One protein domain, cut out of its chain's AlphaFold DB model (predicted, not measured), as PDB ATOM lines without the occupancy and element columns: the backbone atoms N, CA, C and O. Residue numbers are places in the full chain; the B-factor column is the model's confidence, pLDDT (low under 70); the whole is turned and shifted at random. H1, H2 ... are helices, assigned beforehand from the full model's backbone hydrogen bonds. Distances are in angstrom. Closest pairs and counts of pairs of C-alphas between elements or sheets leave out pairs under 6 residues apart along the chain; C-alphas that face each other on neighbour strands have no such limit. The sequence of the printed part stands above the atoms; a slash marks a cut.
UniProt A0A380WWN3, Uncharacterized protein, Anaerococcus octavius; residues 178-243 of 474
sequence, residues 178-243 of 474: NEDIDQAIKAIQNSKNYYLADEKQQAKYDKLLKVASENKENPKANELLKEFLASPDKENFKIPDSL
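Overview. This is residues 178 to 243 of the 474 residues of an uncharacterized protein of Anaerococcus octavius (UniProt A0A380WWN3). Reading from the first printed residue, you find a small bundle of three helices, H1, H3 and H4, nearly side by side with their centres in a triangle; H3 runs opposite to the other two, and the side between H1 and H4 is less well closed. The short H2 lies past the end of H1, where the backbone turns over to H3, and after H4 the unnamed stretch 231 to 243 folds back along the H3 and H4 pair, on the side away from H1. The printed part has 66 residues with four named helices, in the order H1, H2, H3, H4, and no named strand; its class is all helix. It is compact, with a radius of gyration of the C-alphas of 10.9 A, and spans 30 by 22 by 18 A.

Arrangement. Begin at H1, residues 181 to 189, and look across to H3, residues 199 to 214, the hub that touches three other helices. H1 touches H3, whose residues 209 to 213 alone take part; the closest C-alphas, of Ile 185 and Leu 209, are 6.1 A apart. The two run opposite ways at a shallow tilt of 12 degrees. Next comes H2, residues 192 to 196, close to H1 but not clearly touching it, with the closest C-alphas, of Ile 188 and Tyr 194, 6.7 A apart. H2 touches H3 at its residues 201 to 205 alone, and the closest C-alphas, of Tyr 194 and Gln 202, are 6.4 A apart. Go on to H4, residues 220 to 230, which forms a helical hairpin with H3: they touch, at residues 208 to 212 of H3 alone, and the C-alphas of Ala 212 and Ala 221, the closest, are 4.9 A apart. H3 and H4 run opposite ways at a shallow tilt of 24 degrees. H4 is close to H1 but not clearly touching it, with the closest C-alphas, of Ile 181 and Asn 222, 6.4 A apart; they run the same way at a shallow tilt of 27 degrees. H2 and H4 are apart. In H1, H2, H3 and H4 every O i to N i+4 pair is within hydrogen-bond range.

Along the chain. Find C-alpha 181 at (-31.868, 34.616, 11.267); from there H1 runs 12.1 A to C-alpha 189. H2 covers 6.0 A from Lys 192 to Leu 196. H3 starts with C-alpha 199 at (-28.194, 23.386, 32.226) and runs 22.2 A to Glu 214. H4 runs 14.9 A from Lys 220 to C-alpha 230 at (-42.955, 33.936, 23.624).

Size, cuts and confidence. The two C-alphas farthest apart, of Asn 178 and Glu 199, are 30.8 A apart. The printed part has no cut, and its links H1 to H2, H2 to H3 and H3 to H4 are tight. The mean pLDDT of the printed part is 89.4; look to residues 178 to 179 for the values under 70.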
ATOM      1  N   ASN A 178     -38.788  39.523   7.106       55.53
ATOM      2  CA  ASN A 178     -37.632  38.623   7.217       55.53
ATOM      3  C   ASN A 178     -36.643  39.144   8.273       55.53
ATOM      4  O   ASN A 178     -35.851  40.045   8.003       55.53
ATOM      5  N   GLU A 179     -36.702  38.595   9.487       67.12
ATOM      6  CA  GLU A 179     -35.614  38.785  10.448       67.12
ATOM      7  C   GLU A 179     -34.377  38.064   9.913       67.12
ATOM      8  O   GLU A 179     -34.463  36.918   9.468       67.12
ATOM      9  N   ASP A 180     -33.228  38.741   9.933       82.31
ATOM     10  CA  ASP A 180     -31.952  38.093   9.652       82.31
ATOM     11  C   ASP A 180     -31.741  37.030  10.739       82.31
ATOM     12  O   ASP A 180     -31.484  37.344  11.902       82.31
ATOM     13  N   ILE A 181     -31.914  35.764  10.360       88.06
ATOM     14  CA  ILE A 181     -31.868  34.616  11.267       88.06
ATOM     15  C   ILE A 181     -30.517  34.530  11.995       88.06
ATOM     16  O   ILE A 181     -30.476  34.154  13.166       88.06
ATOM     17  N   ASP A 182     -29.420  34.972  11.367       90.12
ATOM     18  CA  ASP A 182     -28.104  35.046  12.011       90.12
ATOM     19  C   ASP A 182     -28.033  36.187  13.025       90.12
ATOM     20  O   ASP A 182     -27.376  36.054  14.061       90.12
ATOM     21  N   GLN A 183     -28.722  37.297  12.766       89.88
ATOM     22  CA  GLN A 183     -28.872  38.389  13.726       89.88
ATOM     23  C   GLN A 183     -29.746  37.969  14.919       89.88
ATOM     24  O   GLN A 183     -29.371  38.242  16.060       89.88
ATOM     25  N   ALA A 184     -30.844  37.245  14.680       91.94
ATOM     26  CA  ALA A 184     -31.729  36.725  15.724       91.94
ATOM     27  C   ALA A 184     -31.015  35.684  16.604       91.94
ATOM     28  O   ALA A 184     -31.012  35.806  17.829       91.94
ATOM     29  N   ILE A 185     -30.319  34.716  15.994       93.75
ATOM     30  CA  ILE A 185     -29.501  33.721  16.707       93.75
ATOM     31  C   ILE A 185     -28.452  34.410  17.591       93.75
ATOM     32  O   ILE A 185     -28.346  34.089  18.775       93.75
ATOM     33  N   LYS A 186     -27.712  35.394  17.057       93.25
ATOM     34  CA  LYS A 186     -26.708  36.149  17.830       93.25
ATOM     35  C   LYS A 186     -27.321  36.949  18.976       93.25
ATOM     36  O   LYS A 186     -26.737  36.984  20.057       93.25
ATOM     37  N   ALA A 187     -28.471  37.588  18.762       94.25
ATOM     38  CA  ALA A 187     -29.156  38.346  19.803       94.25
ATOM     39  C   ALA A 187     -29.611  37.426  20.947       94.25
ATOM     40  O   ALA A 187     -29.334  37.720  22.107       94.25
ATOM     41  N   ILE A 188     -30.186  36.259  20.637       95.56
ATOM     42  CA  ILE A 188     -30.560  35.249  21.643       95.56
ATOM     43  C   ILE A 188     -29.323  34.729  22.390       95.56
ATOM     44  O   ILE A 188     -29.327  34.699  23.621       95.56
ATOM     45  N   GLN A 189     -28.232  34.403  21.688       93.94
ATOM     46  CA  GLN A 189     -26.957  33.991  22.304       93.94
ATOM     47  C   GLN A 189     -26.325  35.072  23.195       93.94
ATOM     48  O   GLN A 189     -25.520  34.754  24.078       93.94
ATOM     49  N   ASN A 190     -26.660  36.342  22.964       93.12
ATOM     50  CA  ASN A 190     -26.206  37.481  23.757       93.12
ATOM     51  C   ASN A 190     -27.233  37.971  24.787       93.12
ATOM     52  O   ASN A 190     -26.948  38.910  25.529       93.12
ATOM     53  N   SER A 191     -28.382  37.305  24.887       94.88
ATOM     54  CA  SER A 191     -29.424  37.639  25.851       94.88
ATOM     55  C   SER A 191     -29.041  37.261  27.284       94.88
ATOM     56  O   SER A 191     -28.330  36.281  27.544       94.88
ATOM     57  N   LYS A 192     -29.562  38.030  28.241       93.50
ATOM     58  CA  LYS A 192     -29.431  37.759  29.678       93.50
ATOM     59  C   LYS A 192     -30.076  36.421  30.059       93.50
ATOM     60  O   LYS A 192     -29.478  35.676  30.831       93.50
ATOM     61  N   ASN A 193     -31.233  36.076  29.488       93.44
ATOM     62  CA  ASN A 193     -31.935  34.826  29.796       93.44
ATOM     63  C   ASN A 193     -31.166  33.596  29.306       93.44
ATOM     64  O   ASN A 193     -31.054  32.633  30.058       93.44
ATOM     65  N   TYR A 194     -30.559  33.636  28.113       93.38
ATOM     66  CA  TYR A 194     -29.673  32.556  27.661       93.38
ATOM     67  C   TYR A 194     -28.454  32.392  28.583       93.38
ATOM     68  O   TYR A 194     -28.080  31.275  28.930       93.38
ATOM     69  N   TYR A 195     -27.844  33.497  29.027       92.12
ATOM     70  CA  TYR A 195     -26.677  33.442  29.912       92.12
ATOM     71  C   TYR A 195     -27.002  32.979  31.342       92.12
ATOM     72  O   TYR A 195     -26.163  32.337  31.978       92.12
ATOM     73  N   LEU A 196     -28.177  33.323  31.877       89.44
ATOM     74  CA  LEU A 196     -28.601  32.964  33.238       89.44
ATOM     75  C   LEU A 196     -29.395  31.646  33.314       89.44
ATOM     76  O   LEU A 196     -29.725  31.220  34.420       89.44
ATOM     77  N   ALA A 197     -29.683  31.012  32.175       90.38
ATOM     78  CA  ALA A 197     -30.336  29.710  32.092       90.38
ATOM     79  C   ALA A 197     -29.585  28.628  32.890       90.38
ATOM     80  O   ALA A 197     -28.352  28.620  32.958       90.38
ATOM     81  N   ASP A 198     -30.335  27.683  33.466       88.75
ATOM     82  CA  ASP A 198     -29.754  26.446  33.994       88.75
ATOM     83  C   ASP A 198     -29.357  25.477  32.864       88.75
ATOM     84  O   ASP A 198     -29.670  25.699  31.695       88.75
ATOM     85  N   GLU A 199     -28.681  24.375  33.201       90.06
ATOM     86  CA  GLU A 199     -28.194  23.386  32.226       90.06
ATOM     87  C   GLU A 199     -29.301  22.839  31.299       90.06
ATOM     88  O   GLU A 199     -29.061  22.609  30.111       90.06
ATOM     89  N   LYS A 200     -30.534  22.662  31.797       89.88
ATOM     90  CA  LYS A 200     -31.651  22.139  30.992       89.88
ATOM     91  C   LYS A 200     -32.206  23.199  30.056       89.88
ATOM     92  O   LYS A 200     -32.503  22.908  28.897       89.88
ATOM     93  N   GLN A 201     -32.374  24.415  30.567       90.44
ATOM     94  CA  GLN A 201     -32.865  25.546  29.791       90.44
ATOM     95  C   GLN A 201     -31.839  25.949  28.729       90.44
ATOM     96  O   GLN A 201     -32.212  26.145  27.574       90.44
ATOM     97  N   GLN A 202     -30.549  25.963  29.068       90.81
ATOM     98  CA  GLN A 202     -29.473  26.213  28.114       90.81
ATOM     99  C   GLN A 202     -29.446  25.137  27.021       90.81
ATOM    100  O   GLN A 202     -29.473  25.485  25.846       90.81
ATOM    101  N   ALA A 203     -29.550  23.845  27.363       91.38
ATOM    102  CA  ALA A 203     -29.650  22.774  26.365       91.38
ATOM    103  C   ALA A 203     -30.878  22.911  25.433       91.38
ATOM    104  O   ALA A 203     -30.833  22.503  24.268       91.38
ATOM    105  N   LYS A 204     -31.982  23.504  25.916       93.62
ATOM    106  CA  LYS A 204     -33.161  23.838  25.100       93.62
ATOM    107  C   LYS A 204     -32.894  25.001  24.145       93.62
ATOM    108  O   LYS A 204     -33.203  24.866  22.962       93.62
ATOM    109  N   TYR A 205     -32.277  26.084  24.619       94.56
ATOM    110  CA  TYR A 205     -31.798  27.169  23.756       94.56
ATOM    111  C   TYR A 205     -30.795  26.655  22.709       94.56
ATOM    112  O   TYR A 205     -30.938  26.963  21.531       94.56
ATOM    113  N   ASP A 206     -29.833  25.817  23.091       94.75
ATOM    114  CA  ASP A 206     -28.827  25.273  22.173       94.75
ATOM    115  C   ASP A 206     -29.461  24.400  21.083       94.75
ATOM    116  O   ASP A 206     -29.115  24.536  19.905       94.75
ATOM    117  N   LYS A 207     -30.448  23.554  21.431       94.44
ATOM    118  CA  LYS A 207     -31.215  22.794  20.428       94.44
ATOM    119  C   LYS A 207     -31.974  23.731  19.483       94.44
ATOM    120  O   LYS A 207     -31.919  23.530  18.272       94.44
ATOM    121  N   LEU A 208     -32.661  24.741  20.018       95.25
ATOM    122  CA  LEU A 208     -33.423  25.721  19.237       95.25
ATOM    123  C   LEU A 208     -32.524  26.444  18.224       95.25
ATOM    124  O   LEU A 208     -32.819  26.463  17.031       95.25
ATOM    125  N   LEU A 209     -31.422  27.019  18.708       95.31
ATOM    126  CA  LEU A 209     -30.489  27.807  17.907       95.31
ATOM    127  C   LEU A 209     -29.789  26.947  16.854       95.31
ATOM    128  O   LEU A 209     -29.563  27.417  15.740       95.31
ATOM    129  N   LYS A 210     -29.502  25.677  17.170       94.75
ATOM    130  CA  LYS A 210     -29.009  24.707  16.190       94.75
ATOM    131  C   LYS A 210     -30.032  24.479  15.072       94.75
ATOM    132  O   LYS A 210     -29.682  24.662  13.911       94.75
ATOM    133  N   VAL A 211     -31.280  24.139  15.407       93.56
ATOM    134  CA  VAL A 211     -32.341  23.882  14.413       93.56
ATOM    135  C   VAL A 211     -32.580  25.119  13.543       93.56
ATOM    136  O   VAL A 211     -32.588  25.005  12.319       93.56
ATOM    137  N   ALA A 212     -32.666  26.311  14.136       92.75
ATOM    138  CA  ALA A 212     -32.762  27.568  13.394       92.75
ATOM    139  C   ALA A 212     -31.546  27.807  12.472       92.75
ATOM    140  O   ALA A 212     -31.712  28.183  11.313       92.75
ATOM    141  N   SER A 213     -30.324  27.531  12.945       91.75
ATOM    142  CA  SER A 213     -29.090  27.690  12.158       91.75
ATOM    143  C   SER A 213     -28.910  26.647  11.048       91.75
ATOM    144  O   SER A 213     -28.138  26.892  10.121       91.75
ATOM    145  N   GLU A 214     -29.545  25.483  11.144       91.50
ATOM    146  CA  GLU A 214     -29.526  24.453  10.095       91.50
ATOM    147  C   GLU A 214     -30.601  24.715   9.025       91.50
ATOM    148  O   GLU A 214     -30.465  24.256   7.896       91.50
ATOM    149  N   ASN A 215     -31.618  25.525   9.346       89.25
ATOM    150  CA  ASN A 215     -32.800  25.783   8.517       89.25
ATOM    151  C   ASN A 215     -32.960  27.280   8.161       89.25
ATOM    152  O   ASN A 215     -34.075  27.777   8.046       89.25
ATOM    153  N   LYS A 216     -31.854  28.020   7.990       87.19
ATOM    154  CA  LYS A 216     -31.840  29.492   7.824       87.19
ATOM    155  C   LYS A 216     -32.701  30.038   6.681       87.19
ATOM    156  O   LYS A 216     -33.258  31.122   6.801       87.19
ATOM    157  N   GLU A 217     -32.806  29.282   5.590       84.62
ATOM    158  CA  GLU A 217     -33.598  29.645   4.406       84.62
ATOM    159  C   GLU A 217     -35.092  29.281   4.554       84.62
ATOM    160  O   GLU A 217     -35.909  29.629   3.701       84.62
ATOM    161  N   ASN A 218     -35.471  28.563   5.619       85.44
ATOM    162  CA  ASN A 218     -36.845  28.147   5.886       85.44
ATOM    163  C   ASN A 218     -37.548  29.223   6.742       85.44
ATOM    164  O   ASN A 218     -37.115  29.474   7.870       85.44
ATOM    165  N   PRO A 219     -38.649  29.848   6.276       81.56
ATOM    166  CA  PRO A 219     -39.314  30.929   7.013       81.56
ATOM    167  C   PRO A 219     -39.809  30.501   8.405       81.56
ATOM    168  O   PRO A 219     -39.840  31.326   9.321       81.56
ATOM    169  N   LYS A 220     -40.093  29.203   8.603       87.38
ATOM    170  CA  LYS A 220     -40.479  28.640   9.905       87.38
ATOM    171  C   LYS A 220     -39.378  28.734  10.963       87.38
ATOM    172  O   LYS A 220     -39.680  28.649  12.147       87.38
ATOM    173  N   ALA A 221     -38.110  28.921  10.581       89.38
ATOM    174  CA  ALA A 221     -37.019  29.080  11.543       89.38
ATOM    175  C   ALA A 221     -37.196  30.353  12.384       89.38
ATOM    176  O   ALA A 221     -37.072  30.307  13.606       89.38
ATOM    177  N   ASN A 222     -37.575  31.466  11.746       87.06
ATOM    178  CA  ASN A 222     -37.889  32.718  12.437       87.06
ATOM    179  C   ASN A 222     -39.160  32.595  13.299       87.06
ATOM    180  O   ASN A 222     -39.204  33.132  14.406       87.06
ATOM    181  N   GLU A 223     -40.181  31.871  12.833       88.50
ATOM    182  CA  GLU A 223     -41.403  31.604  13.610       88.50
ATOM    183  C   GLU A 223     -41.095  30.779  14.870       88.50
ATOM    184  O   GLU A 223     -41.453  31.191  15.973       88.50
ATOM    185  N   LEU A 224     -40.316  29.697  14.740       92.12
ATOM    186  CA  LEU A 224     -39.882  28.849  15.854       92.12
ATOM    187  C   LEU A 224     -39.110  29.642  16.926       92.12
ATOM    188  O   LEU A 224     -39.344  29.448  18.121       92.12
ATOM    189  N   LEU A 225     -38.216  30.557  16.523       92.62
ATOM    190  CA  LEU A 225     -37.530  31.450  17.467       92.62
ATOM    191  C   LEU A 225     -38.532  32.347  18.213       92.62
ATOM    192  O   LEU A 225     -38.467  32.452  19.439       92.62
ATOM    193  N   LYS A 226     -39.485  32.963  17.503       90.12
ATOM    194  CA  LYS A 226     -40.500  33.851  18.099       90.12
ATOM    195  C   LYS A 226     -41.406  33.123  19.082       90.12
ATOM    196  O   LYS A 226     -41.642  33.646  20.173       90.12
ATOM    197  N   GLU A 227     -41.883  31.937  18.715       91.62
ATOM    198  CA  GLU A 227     -42.721  31.084  19.560       91.62
ATOM    199  C   GLU A 227     -41.970  30.616  20.805       91.62
ATOM    200  O   GLU A 227     -42.487  30.744  21.918       91.62
ATOM    201  N   PHE A 228     -40.721  30.160  20.654       94.06
ATOM    202  CA  PHE A 228     -39.892  29.788  21.798       94.06
ATOM    203  C   PHE A 228     -39.682  30.978  22.737       94.06
ATOM    204  O   PHE A 228     -39.849  30.842  23.952       94.06
ATOM    205  N   LEU A 229     -39.349  32.164  22.209       92.06
ATOM    206  CA  LEU A 229     -39.172  33.369  23.024       92.06
ATOM    207  C   LEU A 229     -40.485  33.821  23.684       92.06
ATOM    208  O   LEU A 229     -40.443  34.276  24.822       92.06
ATOM    209  N   ALA A 230     -41.642  33.640  23.042       90.50
ATOM    210  CA  ALA A 230     -42.955  33.936  23.624       90.50
ATOM    211  C   ALA A 230     -43.449  32.888  24.647       90.50
ATOM    212  O   ALA A 230     -44.260  33.223  25.512       90.50
ATOM    213  N   SER A 231     -42.978  31.637  24.587       90.94
ATOM    214  CA  SER A 231     -43.410  30.582  25.514       90.94
ATOM    215  C   SER A 231     -43.017  30.897  26.966       90.94
ATOM    216  O   SER A 231     -41.834  31.131  27.228       90.94
ATOM    217  N   PRO A 232     -43.937  30.839  27.948       86.75
ATOM    218  CA  PRO A 232     -43.576  30.956  29.362       86.75
ATOM    219  C   PRO A 232     -42.847  29.708  29.890       86.75
ATOM    220  O   PRO A 232     -42.161  29.786  30.905       86.75
ATOM    221  N   ASP A 233     -42.979  28.563  29.213       88.44
ATOM    222  CA  ASP A 233     -42.342  27.298  29.576       88.44
ATOM    223  C   ASP A 233     -41.298  26.928  28.512       88.44
ATOM    224  O   ASP A 233     -41.621  26.382  27.452       88.44
ATOM    225  N   LYS A 234     -40.034  27.286  28.773       87.00
ATOM    226  CA  LYS A 234     -38.899  26.975  27.886       87.00
ATOM    227  C   LYS A 234     -38.497  25.499  27.960       87.00
ATOM    228  O   LYS A 234     -38.025  24.935  26.974       87.00
ATOM    229  N   GLU A 235     -38.679  24.864  29.120       84.81
ATOM    230  CA  GLU A 235     -38.257  23.481  29.366       84.81
ATOM    231  C   GLU A 235     -39.139  22.484  28.617       84.81
ATOM    232  O   GLU A 235     -38.621  21.559  27.989       84.81
ATOM    233  N   ASN A 236     -40.456  22.689  28.605       87.69
ATOM    234  CA  ASN A 236     -41.401  21.806  27.918       87.69
ATOM    235  C   ASN A 236     -41.728  22.245  26.482       87.69
ATOM    236  O   ASN A 236     -42.448  21.525  25.790       87.69
ATOM    237  N   PHE A 237     -41.163  23.357  25.992       92.12
ATOM    238  CA  PHE A 237     -41.321  23.765  24.593       92.12
ATOM    239  C   PHE A 237     -40.859  22.652  23.633       92.12
ATOM    240  O   PHE A 237     -39.759  22.089  23.777       92.12
ATOM    241  N   LYS A 238     -41.716  22.319  22.660       91.69
ATOM    242  CA  LYS A 238     -41.427  21.344  21.604       91.69
ATOM    243  C   LYS A 238     -40.507  21.998  20.574       91.69
ATOM    244  O   LYS A 238     -40.878  22.982  19.954       91.69
ATOM    245  N   ILE A 239     -39.322  21.435  20.372       91.44
ATOM    246  CA  ILE A 239     -38.408  21.848  19.302       91.44
ATOM    247  C   ILE A 239     -38.324  20.658  18.344       91.44
ATOM    248  O   ILE A 239     -37.852  19.604  18.796       91.44
ATOM    249  N   PRO A 240     -38.782  20.777  17.085       87.50
ATOM    250  CA  PRO A 240     -38.700  19.688  16.118       87.50
ATOM    251  C   PRO A 240     -37.233  19.379  15.786       87.50
ATOM    252  O   PRO A 240     -36.355  20.219  15.975       87.50
ATOM    253  N   ASP A 241     -36.944  18.159  15.333       79.81
ATOM    254  CA  ASP A 241     -35.575  17.755  14.966       79.81
ATOM    255  C   ASP A 241     -35.168  18.231  13.556       79.81
ATOM    256  O   ASP A 241     -33.985  18.249  13.229       79.81
ATOM    257  N   SER A 242     -36.144  18.645  12.745       78.06
ATOM    258  CA  SER A 242     -36.008  19.214  11.401       78.06
ATOM    259  C   SER A 242     -37.177  20.175  11.157       78.06
ATOM    260  O   SER A 242     -38.270  19.922  11.662       78.06
ATOM    261  N   LEU A 243     -36.983  21.256  10.390       81.50
ATOM    262  CA  LEU A 243     -38.103  22.062   9.867       81.50
ATOM    263  C   LEU A 243     -38.543  21.621   8.463       81.50
ATOM    264  O   LEU A 243     -39.579  22.074   7.966       81.50
TER     265      LEU A 243